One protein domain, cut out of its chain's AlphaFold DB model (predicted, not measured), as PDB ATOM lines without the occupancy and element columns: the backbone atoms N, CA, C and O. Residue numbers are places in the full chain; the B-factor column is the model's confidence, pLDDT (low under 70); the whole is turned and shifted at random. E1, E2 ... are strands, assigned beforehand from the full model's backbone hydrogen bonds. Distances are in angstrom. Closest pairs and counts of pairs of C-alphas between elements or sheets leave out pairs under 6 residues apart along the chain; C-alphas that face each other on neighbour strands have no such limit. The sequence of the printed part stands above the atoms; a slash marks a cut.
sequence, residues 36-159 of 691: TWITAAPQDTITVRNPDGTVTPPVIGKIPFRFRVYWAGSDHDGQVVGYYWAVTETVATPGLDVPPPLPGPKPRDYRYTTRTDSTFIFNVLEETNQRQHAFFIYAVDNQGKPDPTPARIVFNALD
ATOM      1  N   THR A  36     166.521 255.417 210.342       96.19
ATOM      2  CA  THR A  36     167.356 256.192 209.417       96.19
ATOM      3  C   THR A  36     167.462 257.630 209.879       96.19
ATOM      4  O   THR A  36     166.474 258.259 210.255       96.19
ATOM      5  N   TRP A  37     168.648 258.213 209.760       94.12
ATOM      6  CA  TRP A  37     168.841 259.641 209.976       94.12
ATOM      7  C   TRP A  37     169.831 260.225 208.972       94.12
ATOM      8  O   TRP A  37     170.760 259.573 208.490       94.12
ATOM      9  N   ILE A  38     169.630 261.501 208.655       91.25
ATOM     10  CA  ILE A  38     170.566 262.286 207.850       91.25
ATOM     11  C   ILE A  38     171.631 262.811 208.815       91.25
ATOM     12  O   ILE A  38     171.343 263.641 209.674       91.25
ATOM     13  N   THR A  39     172.853 262.291 208.707       85.62
ATOM     14  CA  THR A  39     173.969 262.602 209.619       85.62
ATOM     15  C   THR A  39     174.624 263.935 209.295       85.62
ATOM     16  O   THR A  39     175.100 264.623 210.194       85.62
ATOM     17  N   ALA A  40     174.633 264.318 208.019       74.75
ATOM     18  CA  ALA A  40     175.031 265.644 207.580       74.75
ATOM     19  C   ALA A  40     174.401 265.958 206.221       74.75
ATOM     20  O   ALA A  40     174.440 265.161 205.292       74.75
ATOM     21  N   ALA A  41     173.867 267.158 206.073       66.56
ATOM     22  CA  ALA A  41     173.599 267.770 204.780       66.56
ATOM     23  C   ALA A  41     174.338 269.116 204.770       66.56
ATOM     24  O   ALA A  41     174.590 269.663 205.850       66.56
ATOM     25  N   PRO A  42     174.722 269.672 203.610       59.00
ATOM     26  CA  PRO A  42     175.266 271.021 203.587       59.00
ATOM     27  C   PRO A  42     174.227 271.962 204.192       59.00
ATOM     28  O   PRO A  42     173.025 271.738 204.034       59.00
ATOM     29  N   GLN A  43     174.697 272.959 204.938       52.75
ATOM     30  CA  GLN A  43     173.864 273.920 205.658       52.75
ATOM     31  C   GLN A  43     172.994 274.733 204.688       52.75
ATOM     32  O   GLN A  43     173.346 275.837 204.320       52.75
ATOM     33  N   ASP A  44     171.852 274.165 204.317       46.72
ATOM     34  CA  ASP A  44     170.639 274.837 203.858       46.72
ATOM     35  C   ASP A  44     170.066 275.892 204.800       46.72
ATOM     36  O   ASP A  44     169.544 276.907 204.389       46.72
ATOM     37  N   THR A  45     169.943 275.551 206.083       42.78
ATOM     38  CA  THR A  45     168.736 275.988 206.820       42.78
ATOM     39  C   THR A  45     168.738 275.582 208.298       42.78
ATOM     40  O   THR A  45     167.679 275.593 208.927       42.78
ATOM     41  N   ILE A  46     169.883 275.276 208.931       40.50
ATOM     42  CA  ILE A  46     169.915 275.515 210.385       40.50
ATOM     43  C   ILE A  46     169.881 277.025 210.480       40.50
ATOM     44  O   ILE A  46     170.887 277.665 210.196       40.50
ATOM     45  N   THR A  47     168.701 277.579 210.772       44.56
ATOM     46  CA  THR A  47     168.526 278.964 211.195       44.56
ATOM     47  C   THR A  47     169.757 279.336 212.007       44.56
ATOM     48  O   THR A  47     169.901 278.831 213.126       44.56
ATOM     49  N   VAL A  48     170.669 280.142 211.450       45.22
ATOM     50  CA  VAL A  48     171.601 280.860 212.308       45.22
ATOM     51  C   VAL A  48     170.657 281.776 213.037       45.22
ATOM     52  O   VAL A  48     170.115 282.726 212.483       45.22
ATOM     53  N   ARG A  49     170.265 281.330 214.219       49.12
ATOM     54  CA  ARG A  49     169.586 282.202 215.128       49.12
ATOM     55  C   ARG A  49     170.697 283.095 215.628       49.12
ATOM     56  O   ARG A  49     171.708 282.599 216.129       49.12
ATOM     57  N   ASN A  50     170.525 284.397 215.466       55.16
ATOM     58  CA  ASN A  50     171.273 285.318 216.300       55.16
ATOM     59  C   ASN A  50     171.080 284.885 217.772       55.16
ATOM     60  O   ASN A  50     170.130 284.157 218.084       55.16
ATOM     61  N   PRO A  51     171.943 285.308 218.706       62.88
ATOM     62  CA  PRO A  51     171.793 284.970 220.124       62.88
ATOM     63  C   PRO A  51     170.390 285.250 220.710       62.88
ATOM     64  O   PRO A  51     170.029 284.677 221.732       62.88
ATOM     65  N   ASP A  52     169.589 286.093 220.049       70.88
ATOM     66  CA  ASP A  52     168.197 286.435 220.369       70.88
ATOM     67  C   ASP A  52     167.127 285.477 219.789       70.88
ATOM     68  O   ASP A  52     165.930 285.695 219.969       70.88
ATOM     69  N   GLY A  53     167.517 284.418 219.076       58.38
ATOM     70  CA  GLY A  53     166.586 283.466 218.475       58.38
ATOM     71  C   GLY A  53     166.054 283.853 217.089       58.38
ATOM     72  O   GLY A  53     165.303 283.058 216.511       58.38
ATOM     73  N   THR A  54     166.422 285.018 216.541       59.88
ATOM     74  CA  THR A  54     165.953 285.505 215.231       59.88
ATOM     75  C   THR A  54     166.731 284.881 214.080       59.88
ATOM     76  O   THR A  54     167.956 284.795 214.109       59.88
ATOM     77  N   VAL A  55     166.016 284.425 213.050       49.81
ATOM     78  CA  VAL A  55     166.612 283.770 211.879       49.81
ATOM     79  C   VAL A  55     167.363 284.801 211.035       49.81
ATOM     80  O   VAL A  55     166.736 285.654 210.410       49.81
ATOM     81  N   THR A  56     168.691 284.718 210.987       47.78
ATOM     82  CA  THR A  56     169.510 285.522 210.074       47.78
ATOM     83  C   THR A  56     169.672 284.801 208.729       47.78
ATOM     84  O   THR A  56     169.962 283.601 208.712       47.78
ATOM     85  N   PRO A  57     169.506 285.492 207.584       47.94
ATOM     86  CA  PRO A  57     169.801 284.919 206.272       47.94
ATOM     87  C   PRO A  57     171.281 284.494 206.180       47.94
ATOM     88  O   PRO A  57     172.143 285.230 206.666       47.94
ATOM     89  N   PRO A  58     171.611 283.351 205.550       49.78
ATOM     90  CA  PRO A  58     172.984 282.856 205.480       49.78
ATOM     91  C   PRO A  58     173.928 283.846 204.779       49.78
ATOM     92  O   PRO A  58     173.610 284.405 203.721       49.78
ATOM     93  N   VAL A  59     175.115 284.038 205.371       47.69
ATOM     94  CA  VAL A  59     176.174 284.915 204.849       47.69
ATOM     95  C   VAL A  59     176.642 284.422 203.478       47.69
ATOM     96  O   VAL A  59     176.868 283.238 203.234       47.69
ATOM     97  N   ILE A  60     176.746 285.374 202.558       46.12
ATOM     98  CA  ILE A  60     176.967 285.194 201.128       46.12
ATOM     99  C   ILE A  60     178.365 284.621 200.853       46.12
ATOM    100  O   ILE A  60     179.361 285.245 201.199       46.12
ATOM    101  N   GLY A  61     178.448 283.465 200.179       45.97
ATOM    102  CA  GLY A  61     179.737 282.973 199.673       45.97
ATOM    103  C   GLY A  61     179.721 281.653 198.900       45.97
ATOM    104  O   GLY A  61     180.425 281.544 197.902       45.97
ATOM    105  N   LYS A  62     178.934 280.649 199.304       47.03
ATOM    106  CA  LYS A  62     178.899 279.332 198.641       47.03
ATOM    107  C   LYS A  62     177.582 278.610 198.933       47.03
ATOM    108  O   LYS A  62     177.536 277.813 199.859       47.03
ATOM    109  N   ILE A  63     176.536 278.855 198.151       53.12
ATOM    110  CA  ILE A  63     175.412 277.910 198.093       53.12
ATOM    111  C   ILE A  63     175.501 277.234 196.729       53.12
ATOM    112  O   ILE A  63     175.072 277.816 195.735       53.12
ATOM    113  N   PRO A  64     176.181 276.080 196.621       57.53
ATOM    114  CA  PRO A  64     176.115 275.287 195.415       57.53
ATOM    115  C   PRO A  64     174.786 274.532 195.417       57.53
ATOM    116  O   PRO A  64     174.466 273.820 196.359       57.53
ATOM    117  N   PHE A  65     174.089 274.541 194.290       69.62
ATOM    118  CA  PHE A  65     173.093 273.527 193.936       69.62
ATOM    119  C   PHE A  65     173.644 272.076 193.982       69.62
ATOM    120  O   PHE A  65     172.904 271.127 193.738       69.62
ATOM    121  N   ARG A  66     174.944 271.883 194.270       76.25
ATOM    122  CA  ARG A  66     175.598 270.591 194.505       76.25
ATOM    123  C   ARG A  66     175.693 270.310 196.008       76.25
ATOM    124  O   ARG A  66     176.560 270.876 196.673       76.25
ATOM    125  N   PHE A  67     174.877 269.397 196.534       79.56
ATOM    126  CA  PHE A  67     174.898 269.040 197.955       79.56
ATOM    127  C   PHE A  67     175.438 267.632 198.170       79.56
ATOM    128  O   PHE A  67     174.936 266.678 197.578       79.56
ATOM    129  N   ARG A  68     176.431 267.489 199.055       85.94
ATOM    130  CA  ARG A  68     176.873 266.182 199.555       85.94
ATOM    131  C   ARG A  68     176.104 265.841 200.823       85.94
ATOM    132  O   ARG A  68     176.327 266.468 201.854       85.94
ATOM    133  N   VAL A  69     175.193 264.884 200.717       89.44
ATOM    134  CA  VAL A  69     174.350 264.416 201.821       89.44
ATOM    135  C   VAL A  69     174.951 263.128 202.369       89.44
ATOM    136  O   VAL A  69     175.391 262.281 201.595       89.44
ATOM    137  N   TYR A  70     174.960 263.007 203.689       93.12
ATOM    138  CA  TYR A  70     175.407 261.860 204.461       93.12
ATOM    139  C   TYR A  70     174.228 261.339 205.274       93.12
ATOM    140  O   TYR A  70     173.450 262.111 205.844       93.12
ATOM    141  N   TRP A  71     174.103 260.026 205.337       95.94
ATOM    142  CA  TRP A  71     173.054 259.340 206.066       95.94
ATOM    143  C   TRP A  71     173.615 258.096 206.735       95.94
ATOM    144  O   TRP A  71     174.656 257.559 206.353       95.94
ATOM    145  N   ALA A  72     172.912 257.643 207.757       96.62
ATOM    146  CA  ALA A  72     173.172 256.377 208.404       96.62
ATOM    147  C   ALA A  72     171.842 255.738 208.788       96.62
ATOM    148  O   ALA A  72     170.813 256.411 208.872       96.62
ATOM    149  N   GLY A  73     171.886 254.435 209.012       96.44
ATOM    150  CA  GLY A  73     170.812 253.734 209.677       96.44
ATOM    151  C   GLY A  73     171.366 252.742 210.681       96.44
ATOM    152  O   GLY A  73     172.504 252.279 210.552       96.44
ATOM    153  N   SER A  74     170.550 252.425 211.672       96.75
ATOM    154  CA  SER A  74     170.789 251.325 212.597       96.75
ATOM    155  C   SER A  74     169.592 250.407 212.615       96.75
ATOM    156  O   SER A  74     168.452 250.851 212.520       96.75
ATOM    157  N   ASP A  75     169.878 249.133 212.797       95.56
ATOM    158  CA  ASP A  75     168.886 248.110 213.042       95.56
ATOM    159  C   ASP A  75     169.215 247.470 214.397       95.56
ATOM    160  O   ASP A  75     170.380 247.181 214.680       95.56
ATOM    161  N   HIS A  76     168.222 247.360 215.278       94.62
ATOM    162  CA  HIS A  76     168.431 246.922 216.659       94.62
ATOM    163  C   HIS A  76     168.586 245.399 216.756       94.62
ATOM    164  O   HIS A  76     169.270 244.901 217.652       94.62
ATOM    165  N   ASP A  77     167.935 244.648 215.868       92.38
ATOM    166  CA  ASP A  77     167.937 243.182 215.861       92.38
ATOM    167  C   ASP A  77     168.525 242.564 214.582       92.38
ATOM    168  O   ASP A  77     168.639 241.337 214.488       92.38
ATOM    169  N   GLY A  78     169.005 243.395 213.658       92.81
ATOM    170  CA  GLY A  78     169.676 242.968 212.438       92.81
ATOM    171  C   GLY A  78     170.753 243.936 211.950       92.81
ATOM    172  O   GLY A  78     171.497 244.541 212.726       92.81
ATOM    173  N   GLN A  79     170.898 244.018 210.627       95.62
ATOM    174  CA  GLN A  79     171.825 244.935 209.968       95.62
ATOM    175  C   GLN A  79     171.142 245.646 208.801       95.62
ATOM    176  O   GLN A  79     170.419 245.035 208.013       95.62
ATOM    177  N   VAL A  80     171.461 246.926 208.622       96.88
ATOM    178  CA  VAL A  80     171.044 247.687 207.442       96.88
ATOM    179  C   VAL A  80     171.799 247.174 206.217       96.88
ATOM    180  O   VAL A  80     173.025 247.263 206.152       96.88
ATOM    181  N   VAL A  81     171.073 246.659 205.222       97.44
ATOM    182  CA  VAL A  81     171.667 246.156 203.967       97.44
ATOM    183  C   VAL A  81     171.667 247.194 202.853       97.44
ATOM    184  O   VAL A  81     172.364 247.022 201.856       97.44
ATOM    185  N   GLY A  82     170.910 248.281 202.995       97.62
ATOM    186  CA  GLY A  82     170.965 249.420 202.086       97.62
ATOM    187  C   GLY A  82     169.913 250.479 202.387       97.62
ATOM    188  O   GLY A  82     169.244 250.444 203.416       97.62
ATOM    189  N   TYR A  83     169.779 251.425 201.464       98.19
ATOM    190  CA  TYR A  83     168.942 252.610 201.601       98.19
ATOM    191  C   TYR A  83     168.164 252.870 200.317       98.19
ATOM    192  O   TYR A  83     168.676 252.655 199.217       98.19
ATOM    193  N   TYR A  84     166.961 253.411 200.450       98.00
ATOM    194  CA  TYR A  84     166.198 253.982 199.348       98.00
ATOM    195  C   TYR A  84     166.102 255.487 199.528       98.00
ATOM    196  O   TYR A  84     165.661 255.954 200.574       98.00
ATOM    197  N   TRP A  85     166.471 256.252 198.502       97.25
ATOM    198  CA  TRP A  85     166.381 257.711 198.520       97.25
ATOM    199  C   TRP A  85     165.513 258.253 197.387       97.25
ATOM    200  O   TRP A  85     165.463 257.667 196.307       97.25
ATOM    201  N   ALA A  86     164.852 259.384 197.620       96.62
ATOM    202  CA  ALA A  86     164.071 260.108 196.622       96.62
ATOM    203  C   ALA A  86     164.252 261.623 196.789       96.62
ATOM    204  O   ALA A  86     164.517 262.113 197.887       96.62
ATOM    205  N   VAL A  87     164.082 262.365 195.696       93.38
ATOM    206  CA  VAL A  87     164.051 263.833 195.701       93.38
ATOM    207  C   VAL A  87     162.725 264.285 195.120       93.38
ATOM    208  O   VAL A  87     162.340 263.834 194.041       93.38
ATOM    209  N   THR A  88     162.041 265.182 195.821       92.75
ATOM    210  CA  THR A  88     160.884 265.901 195.288       92.75
ATOM    211  C   THR A  88     161.161 267.396 195.264       92.75
ATOM    212  O   THR A  88     161.985 267.907 196.017       92.75
ATOM    213  N   GLU A  89     160.492 268.100 194.362       89.75
ATOM    214  CA  GLU A  89     160.742 269.509 194.077       89.75
ATOM    215  C   GLU A  89     159.421 270.257 193.909       89.75
ATOM    216  O   GLU A  89     158.416 269.684 193.476       89.75
ATOM    217  N   THR A  90     159.405 271.549 194.239       83.00
ATOM    218  CA  THR A  90     158.241 272.393 193.949       83.00
ATOM    219  C   THR A  90     158.069 272.506 192.443       83.00
ATOM    220  O   THR A  90     159.020 272.834 191.727       83.00
ATOM    221  N   VAL A  91     156.868 272.240 191.940       74.12
ATOM    222  CA  VAL A  91     156.536 272.448 190.526       74.12
ATOM    223  C   VAL A  91     156.138 273.911 190.360       74.12
ATOM    224  O   VAL A  91     155.316 274.411 191.128       74.12
ATOM    225  N   ALA A  92     156.738 274.615 189.399       63.38
ATOM    226  CA  ALA A  92     156.314 275.975 189.090       63.38
ATOM    227  C   ALA A  92     154.833 275.944 188.682       63.38
ATOM    228  O   ALA A  92     154.458 275.200 187.778       63.38
ATOM    229  N   THR A  93     153.995 276.719 189.370       63.28
ATOM    230  CA  THR A  93     152.606 276.929 188.950       63.28
ATOM    231  C   THR A  93     152.576 278.246 188.183       63.28
ATOM    232  O   THR A  93     152.838 279.283 188.793       63.28
ATOM    233  N   PRO A  94     152.320 278.238 186.861       56.50
ATOM    234  CA  PRO A  94     152.281 279.472 186.085       56.50
ATOM    235  C   PRO A  94     151.292 280.473 186.701       56.50
ATOM    236  O   PRO A  94     150.128 280.136 186.914       56.50
ATOM    237  N   GLY A  95     151.751 281.693 186.998       61.00
ATOM    238  CA  GLY A  95     150.910 282.792 187.493       61.00
ATOM    239  C   GLY A  95     150.664 282.856 189.008       61.00
ATOM    240  O   GLY A  95     149.881 283.699 189.439       61.00
ATOM    241  N   LEU A  96     151.309 282.012 189.823       63.22
ATOM    242  CA  LEU A  96     151.234 282.068 191.291       63.22
ATOM    243  C   LEU A  96     152.630 282.271 191.900       63.22
ATOM    244  O   LEU A  96     153.489 281.402 191.785       63.22
ATOM    245  N   ASP A  97     152.820 283.381 192.620       58.50
ATOM    246  CA  ASP A  97     154.062 283.696 193.356       58.50
ATOM    247  C   ASP A  97     154.249 282.860 194.636       58.50
ATOM    248  O   ASP A  97     155.254 282.985 195.337       58.50
ATOM    249  N   VAL A  98     153.285 281.994 194.963       65.06
ATOM    250  CA  VAL A  98     153.362 281.093 196.115       65.06
ATOM    251  C   VAL A  98     153.769 279.700 195.626       65.06
ATOM    252  O   VAL A  98     152.998 279.078 194.889       65.06
ATOM    253  N   PRO A  99     154.942 279.174 196.032       64.81
ATOM    254  CA  PRO A  99     155.338 277.813 195.699       64.81
ATOM    255  C   PRO A  99     154.294 276.827 196.248       64.81
ATOM    256  O   PRO A  99     153.963 276.906 197.435       64.81
ATOM    257  N   PRO A 100     153.763 275.898 195.433       74.69
ATOM    258  CA  PRO A 100     152.869 274.869 195.944       74.69
ATOM    259  C   PRO A 100     153.598 274.003 196.985       74.69
ATOM    260  O   PRO A 100     154.828 273.895 196.942       74.69
ATOM    261  N   PRO A 101     152.870 273.360 197.915       80.81
ATOM    262  CA  PRO A 101     153.489 272.477 198.895       80.81
ATOM    263  C   PRO A 101     154.277 271.359 198.202       80.81
ATOM    264  O   PRO A 101     153.844 270.812 197.186       80.81
ATOM    265  N   LEU A 102     155.436 271.010 198.770       84.25
ATOM    266  CA  LEU A 102     156.277 269.926 198.268       84.25
ATOM    267  C   LEU A 102     155.488 268.608 198.226       84.25
ATOM    268  O   LEU A 102     154.988 268.168 199.267       84.25
ATOM    269  N   PRO A 103     155.390 267.946 197.063       88.44
ATOM    270  CA  PRO A 103     154.751 266.645 196.991       88.44
ATOM    271  C   PRO A 103     155.598 265.597 197.728       88.44
ATOM    272  O   PRO A 103     156.828 265.668 197.747       88.44
ATOM    273  N   GLY A 104     154.937 264.602 198.322       89.38
ATOM    274  CA  GLY A 104     155.617 263.406 198.828       89.38
ATOM    275  C   GLY A 104     156.125 262.520 197.677       89.38
ATOM    276  O   GLY A 104     155.529 262.538 196.594       89.38
ATOM    277  N   PRO A 105     157.202 261.744 197.883       92.62
ATOM    278  CA  PRO A 105     157.741 260.858 196.857       92.62
ATOM    279  C   PRO A 105     156.782 259.697 196.586       92.62
ATOM    280  O   PRO A 105     156.202 259.113 197.504       92.62
ATOM    281  N   LYS A 106     156.623 259.330 195.315       93.56
ATOM    282  CA  LYS A 106     155.903 258.116 194.913       93.56
ATOM    283  C   LYS A 106     156.840 256.912 195.060       93.56
ATOM    284  O   LYS A 106     158.049 257.075 194.911       93.56
ATOM    285  N   PRO A 107     156.327 255.681 195.251       91.44
ATOM    286  CA  PRO A 107     157.174 254.486 195.361       91.44
ATOM    287  C   PRO A 107     158.200 254.328 194.223       91.44
ATOM    288  O   PRO A 107     159.319 253.897 194.460       91.44
ATOM    289  N   ARG A 108     157.845 254.745 193.000       93.38
ATOM    290  CA  ARG A 108     158.723 254.709 191.815       93.38
ATOM    291  C   ARG A 108     159.847 255.754 191.801       93.38
ATOM    292  O   ARG A 108     160.745 255.647 190.974       93.38
ATOM    293  N   ASP A 109     159.762 256.781 192.643       92.94
ATOM    294  CA  ASP A 109     160.744 257.870 192.687       92.94
ATOM    295  C   ASP A 109     161.970 257.473 193.532       92.94
ATOM    296  O   ASP A 109     163.033 258.086 193.411       92.94
ATOM    297  N   TYR A 110     161.833 256.430 194.362       96.38
ATOM    298  CA  TYR A 110     162.891 255.913 195.219       96.38
ATOM    299  C   TYR A 110     163.938 255.106 194.448       96.38
ATOM    300  O   TYR A 110     163.626 254.278 193.591       96.38
ATOM    301  N   ARG A 111     165.205 255.314 194.806       97.44
ATOM    302  CA  ARG A 111     166.374 254.654 194.221       97.44
ATOM    303  C   ARG A 111     167.181 253.968 195.312       97.44
ATOM    304  O   ARG A 111     167.472 254.581 196.334       97.44
ATOM    305  N   TYR A 112     167.561 252.718 195.072       97.19
ATOM    306  CA  TYR A 112     168.349 251.934 196.019       97.19
ATOM    307  C   TYR A 112     169.843 252.293 195.968       97.19
ATOM    308  O   TYR A 112     170.401 252.538 194.895       97.19
ATOM    309  N   THR A 113     170.508 252.303 197.122       97.12
ATOM    310  CA  THR A 113     171.958 252.463 197.256       97.12
ATOM    311  C   THR A 113     172.472 251.789 198.527       97.12
ATOM    312  O   THR A 113     171.773 251.722 199.531       97.12
ATOM    313  N   THR A 114     173.716 251.319 198.506       97.31
ATOM    314  CA  THR A 114     174.429 250.831 199.699       97.31
ATOM    315  C   THR A 114     175.398 251.864 200.269       97.31
ATOM    316  O   THR A 114     176.004 251.640 201.314       97.31
ATOM    317  N   ARG A 115     175.574 253.003 199.585       97.12
ATOM    318  CA  ARG A 115     176.427 254.096 200.063       97.12
ATOM    319  C   ARG A 115     175.769 254.785 201.253       97.12
ATOM    320  O   ARG A 115     174.548 254.770 201.366       97.12
ATOM    321  N   THR A 116     176.584 255.410 202.095       95.06
ATOM    322  CA  THR A 116     176.161 256.259 203.225       95.06
ATOM    323  C   THR A 116     176.295 257.750 202.916       95.06
ATOM    324  O   THR A 116     175.972 258.597 203.745       95.06
ATOM    325  N   ASP A 117     176.767 258.090 201.718       93.69
ATOM    326  CA  ASP A 117     176.845 259.456 201.236       93.69
ATOM    327  C   ASP A 117     176.755 259.540 199.705       93.69
ATOM    328  O   ASP A 117     177.071 258.600 198.967       93.69
ATOM    329  N   SER A 118     176.310 260.693 199.204       92.19
ATOM    330  CA  SER A 118     176.348 261.017 197.776       92.19
ATOM    331  C   SER A 118     176.275 262.522 197.548       92.19
ATOM    332  O   SER A 118     175.739 263.269 198.365       92.19
ATOM    333  N   THR A 119     176.814 262.970 196.412       87.31
ATOM    334  CA  THR A 119     176.657 264.350 195.938       87.31
ATOM    335  C   THR A 119     175.533 264.415 194.913       87.31
ATOM    336  O   THR A 119     175.556 263.691 193.920       87.31
ATOM    337  N   PHE A 120     174.565 265.295 195.146       87.62
ATOM    338  CA  PHE A 120     173.401 265.518 194.297       87.62
ATOM    339  C   PHE A 120     173.435 266.928 193.713       87.62
ATOM    340  O   PHE A 120     173.894 267.856 194.372       87.62
ATOM    341  N   ILE A 121     172.937 267.080 192.488       83.75
ATOM    342  CA  ILE A 121     172.740 268.366 191.811       83.75
ATOM    343  C   ILE A 121     171.234 268.631 191.813       83.75
ATOM    344  O   ILE A 121     170.475 267.808 191.304       83.75
ATOM    345  N   PHE A 122     170.806 269.738 192.411       86.00
ATOM    346  CA  PHE A 122     169.396 270.110 192.523       86.00
ATOM    347  C   PHE A 122     169.077 271.235 191.556       86.00
ATOM    348  O   PHE A 122     169.750 272.262 191.544       86.00
ATOM    349  N   ASN A 123     168.032 271.042 190.759       86.12
ATOM    350  CA  ASN A 123     167.655 272.020 189.752       86.12
ATOM    351  C   ASN A 123     167.058 273.276 190.397       86.12
ATOM    352  O   ASN A 123     166.293 273.179 191.355       86.12
ATOM    353  N   VAL A 124     167.332 274.450 189.848       83.81
ATOM    354  CA  VAL A 124     166.668 275.704 190.222       83.81
ATOM    355  C   VAL A 124     165.608 276.076 189.186       83.81
ATOM    356  O   VAL A 124     165.557 275.508 188.097       83.81
ATOM    357  N   LEU A 125     164.714 277.006 189.532       77.31
ATOM    358  CA  LEU A 125     163.805 277.591 188.550       77.31
ATOM    359  C   LEU A 125     164.529 278.697 187.791       77.31
ATOM    360  O   LEU A 125     165.206 279.526 188.391       77.31
ATOM    361  N   GLU A 126     164.334 278.735 186.478       69.50
ATOM    362  CA  GLU A 126     165.025 279.669 185.588       69.50
ATOM    363  C   GLU A 126     164.716 281.140 185.908       69.50
ATOM    364  O   GLU A 126     165.592 281.995 185.864       69.50
ATOM    365  N   GLU A 127     163.464 281.454 186.245       70.69
ATOM    366  CA  GLU A 127     163.029 282.843 186.434       70.69
ATOM    367  C   GLU A 127     163.418 283.414 187.795       70.69
ATOM    368  O   GLU A 127     163.739 284.598 187.902       70.69
ATOM    369  N   THR A 128     163.414 282.575 188.829       72.69
ATOM    370  CA  THR A 128     163.637 282.998 190.216       72.69
ATOM    371  C   THR A 128     165.025 282.619 190.732       72.69
ATOM    372  O   THR A 128     165.398 283.040 191.826       72.69
ATOM    373  N   ASN A 129     165.789 281.829 189.966       72.56
ATOM    374  CA  ASN A 129     167.060 281.205 190.349       72.56
ATOM    375  C   ASN A 129     167.003 280.397 191.652       72.56
ATOM    376  O   ASN A 129     168.042 280.043 192.204       72.56
ATOM    377  N   GLN A 130     165.801 280.079 192.142       80.69
ATOM    378  CA  GLN A 130     165.591 279.330 193.373       80.69
ATOM    379  C   GLN A 130     164.525 278.256 193.188       80.69
ATOM    380  O   GLN A 130     163.552 278.438 192.457       80.69
ATOM    381  N   ARG A 131     164.688 277.126 193.870       83.81
ATOM    382  CA  ARG A 131     163.683 276.060 193.904       83.81
ATOM    383  C   ARG A 131     163.745 275.320 195.223       83.81
ATOM    384  O   ARG A 131     164.834 275.030 195.708       83.81
ATOM    385  N   GLN A 132     162.591 275.003 195.792       86.25
ATOM    386  CA  GLN A 132     162.538 274.218 197.015       86.25
ATOM    387  C   GLN A 132     162.561 272.722 196.686       86.25
ATOM    388  O   GLN A 132     161.862 272.263 195.779       86.25
ATOM    389  N   HIS A 133     163.355 271.979 197.451       88.56
ATOM    390  CA  HIS A 133     163.567 270.540 197.331       88.56
ATOM    391  C   HIS A 133     163.313 269.849 198.665       88.56
ATOM    392  O   HIS A 133     163.543 270.419 199.734       88.56
ATOM    393  N   ALA A 134     162.883 268.595 198.598       90.88
ATOM    394  CA  ALA A 134     162.867 267.680 199.723       90.88
ATOM    395  C   ALA A 134     163.628 266.404 199.369       90.88
ATOM    396  O   ALA A 134     163.326 265.744 198.376       90.88
ATOM    397  N   PHE A 135     164.611 266.058 200.197       93.00
ATOM    398  CA  PHE A 135     165.343 264.800 200.108       93.00
ATOM    399  C   PHE A 135     164.796 263.837 201.159       93.00
ATOM    400  O   PHE A 135     164.709 264.191 202.337       93.00
ATOM    401  N   PHE A 136     164.427 262.640 200.714       95.44
ATOM    402  CA  PHE A 136     163.894 261.558 201.533       95.44
ATOM    403  C   PHE A 136     164.848 260.379 201.482       95.44
ATOM    404  O   PHE A 136     165.345 260.048 200.402       95.44
ATOM    405  N   ILE A 137     165.059 259.717 202.614       97.25
ATOM    406  CA  ILE A 137     165.835 258.483 202.669       97.25
ATOM    407  C   ILE A 137     165.343 257.556 203.775       97.25
ATOM    408  O   ILE A 137     165.015 258.014 204.863       97.25
ATOM    409  N   TYR A 138     165.301 256.257 203.497       97.81
ATOM    410  CA  TYR A 138     164.989 255.232 204.489       97.81
ATOM    411  C   TYR A 138     165.889 254.005 204.306       97.81
ATOM    412  O   TYR A 138     166.246 253.643 203.183       97.81
ATOM    413  N   ALA A 139     166.287 253.391 205.413       98.06
ATOM    414  CA  ALA A 139     167.071 252.172 205.484       98.06
ATOM    415  C   ALA A 139     166.179 250.941 205.285       98.06
ATOM    416  O   ALA A 139     164.977 250.972 205.551       98.06
ATOM    417  N   VAL A 140     166.783 249.853 204.813       97.62
ATOM    418  CA  VAL A 140     166.160 248.529 204.729       97.62
ATOM    419  C   VAL A 140     167.093 247.518 205.375       97.62
ATOM    420  O   VAL A 140     168.300 247.532 205.113       97.62
ATOM    421  N   ASP A 141     166.537 246.672 206.231       96.44
ATOM    422  CA  ASP A 141     167.281 245.639 206.948       96.44
ATOM    423  C   ASP A 141     167.543 244.379 206.102       96.44
ATOM    424  O   ASP A 141     167.093 244.237 204.959       96.44
ATOM    425  N   ASN A 142     168.268 243.422 206.680       95.94
ATOM    426  CA  ASN A 142     168.596 242.145 206.049       95.94
ATOM    427  C   ASN A 142     167.409 241.187 205.869       95.94
ATOM    428  O   ASN A 142     167.590 240.127 205.266       95.94
ATOM    429  N   GLN A 143     166.222 241.537 206.360       95.19
ATOM    430  CA  GLN A 143     164.973 240.802 206.155       95.19
ATOM    431  C   GLN A 143     164.015 241.533 205.196       95.19
ATOM    432  O   GLN A 143     162.932 241.029 204.895       95.19
ATOM    433  N   GLY A 144     164.427 242.684 204.656       93.94
ATOM    434  CA  GLY A 144     163.673 243.474 203.691       93.94
ATOM    435  C   GLY A 144     162.654 244.434 204.308       93.94
ATOM    436  O   GLY A 144     161.837 244.982 203.562       93.94
ATOM    437  N   LYS A 145     162.666 244.660 205.626       95.75
ATOM    438  CA  LYS A 145     161.755 245.612 206.267       95.75
ATOM    439  C   LYS A 145     162.318 247.036 206.164       95.75
ATOM    440  O   LYS A 145     163.474 247.270 206.519       95.75
ATOM    441  N   PRO A 146     161.532 247.994 205.646       96.50
ATOM    442  CA  PRO A 146     161.953 249.383 205.549       96.50
ATOM    443  C   PRO A 146     161.686 250.148 206.848       96.50
ATOM    444  O   PRO A 146     160.740 249.841 207.576       96.50
ATOM    445  N   ASP A 147     162.461 251.204 207.078       96.75
ATOM    446  CA  ASP A 147     162.139 252.227 208.075       96.75
ATOM    447  C   ASP A 147     160.783 252.895 207.722       96.75
ATOM    448  O   ASP A 147     160.633 253.455 206.626       96.75
ATOM    449  N   PRO A 148     159.766 252.835 208.609       94.50
ATOM    450  CA  PRO A 148     158.432 253.387 208.363       94.50
ATOM    451  C   PRO A 148     158.394 254.922 208.374       94.50
ATOM    452  O   PRO A 148     157.390 255.517 207.968       94.50
ATOM    453  N   THR A 149     159.461 255.569 208.836       93.75
ATOM    454  CA  THR A 149     159.592 257.016 208.998       93.75
ATOM    455  C   THR A 149     160.814 257.539 208.242       93.75
ATOM    456  O   THR A 149     161.804 257.912 208.866       93.75
ATOM    457  N   PRO A 150     160.756 257.633 206.896       94.12
ATOM    458  CA  PRO A 150     161.877 258.126 206.110       94.12
ATOM    459  C   PRO A 150     162.414 259.452 206.646       94.12
ATOM    460  O   PRO A 150     161.665 260.423 206.815       94.12
ATOM    461  N   ALA A 151     163.725 259.512 206.857       94.56
ATOM    462  CA  ALA A 151     164.404 260.746 207.194       94.56
ATOM    463  C   ALA A 151     164.214 261.756 206.055       94.56
ATOM    464  O   ALA A 151     164.344 261.426 204.871       94.56
ATOM    465  N   ARG A 152     163.898 263.003 206.415       92.31
ATOM    466  CA  ARG A 152     163.561 264.063 205.464       92.31
ATOM    467  C   ARG A 152     164.287 265.355 205.797       92.31
ATOM    468  O   ARG A 152     164.253 265.813 206.936       92.31
ATOM    469  N   ILE A 153     164.820 266.005 204.769       88.69
ATOM    470  CA  ILE A 153     165.276 267.396 204.837       88.69
ATOM    471  C   ILE A 153     164.627 268.218 203.724       88.69
ATOM    472  O   ILE A 153     164.450 267.731 202.610       88.69
ATOM    473  N   VAL A 154     164.252 269.460 204.041       85.75
ATOM    474  CA  VAL A 154     163.714 270.443 203.092       85.75
ATOM    475  C   VAL A 154     164.658 271.631 203.029       85.75
ATOM    476  O   VAL A 154     165.073 272.147 204.068       85.75
ATOM    477  N   PHE A 155     164.986 272.073 201.822       81.12
ATOM    478  CA  PHE A 155     165.893 273.194 201.598       81.12
ATOM    479  C   PHE A 155     165.597 273.875 200.257       81.12
ATOM    480  O   PHE A 155     164.876 273.335 199.420       81.12
ATOM    481  N   ASN A 156     166.148 275.072 200.057       78.94
ATOM    482  CA  ASN A 156     166.050 275.794 198.792       78.94
ATOM    483  C   ASN A 156     167.383 275.684 198.055       78.94
ATOM    484  O   ASN A 156     168.399 276.138 198.564       78.94
ATOM    485  N   ALA A 157     167.377 275.127 196.847       80.12
ATOM    486  CA  ALA A 157     168.496 275.284 195.932       80.12
ATOM    487  C   ALA A 157     168.451 276.707 195.364       80.12
ATOM    488  O   ALA A 157     167.393 277.153 194.916       80.12
ATOM    489  N   LEU A 158     169.584 277.408 195.386       77.69
ATOM    490  CA  LEU A 158     169.735 278.760 194.856       77.69
ATOM    491  C   LEU A 158     170.959 278.806 193.944       77.69
ATOM    492  O   LEU A 158     172.061 278.473 194.377       77.69
ATOM    493  N   ASP A 159     170.784 279.275 192.714       77.81
ATOM    494  CA  ASP A 159     171.893 279.568 191.813       77.81
ATOM    495  C   ASP A 159     172.171 281.076 191.818       77.81
ATOM    496  O   ASP A 159     171.479 281.878 191.194       77.81
TER     497      ASP A 159
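AT A GLANCE: This is residues 36 to 159 of the 691 residues of an uncharacterized protein of Candidatus Eisenbacteria bacterium (UniProt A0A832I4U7). Two strongly twisted sheets lie face to face as a small sandwich, their strands running nearly along one another; the sheet E4 - E3 - E6 - E7 makes one layer and the smaller sheet E1 - E2 - E5 the other. Two long loops extend from this body, residues 41 to 65 and residues 90 to 110, and of the second residues 93 to 98 stick out. The printed part has 124 residues with seven named strands, E1 to E7 in chain order, and no named helix; each sheet is antiparallel throughout. The class is all strand, though under half of the residues, 52 of 124, are in named strands. The whole is only just compact, close to loose, with a radius of gyration of the C-alphas of 16.3 A and spans of 46 by 39 by 23 A.

HOW THE PARTS SIT: Begin at E1, residues 36 to 40, which forms an antiparallel hairpin with E2, residues 66 to 74; look for N 37 and O 72, 3.0 A apart. E2's pairing is staggered: its residues 70 to 73 pair with E1, and its residues 66 to 70 with E5, residues 117 to 121, antiparallel, where N 67 and O 120 are 2.8 A apart. In the other sheet, E3, residues 80 to 89, forms a hairpin with E4, residues 111 to 113; N 85 and O 111 are 2.9 A apart. On the other side of E3 is E6, residues 130 to 141, antiparallel at 161 degrees, with N 84 and O 138 at 2.8 A. E6 and E7, residues 151 to 158, form a hairpin, with N 133 and O 155 at 2.8 A. The two sheets make a sandwich, two sheets face to face, with their strands at 23 degrees. Across it, the closest C-alphas of E1 and E7 are those of Trp 37 and Ala 151, 5.4 A apart. E3 and E5 are apart.

IN THESE COORDINATES: Find C-alpha 36 at (167.356, 256.192, 209.417), where E1 begins. E2 is 26.9 A long from first to last C-alpha, E3 27.6 A and E7 22.5 A. E6, the longest strand, starts at C-alpha 130, (165.591, 279.330, 193.373), and runs 36.4 A. E7 ends at C-alpha 158, (169.735, 278.760, 194.856).

THE WHOLE: The two C-alphas farthest apart, those of Asp 77 and Gly 95, are 51.6 A apart. The printed part has no cut. The links E1 to E2 and E3 to E4 are long. Mean pLDDT of the printed part is 80.6; look for values under 70 at residues 41 to 51, 53 to 65, 92 to 99 and 126.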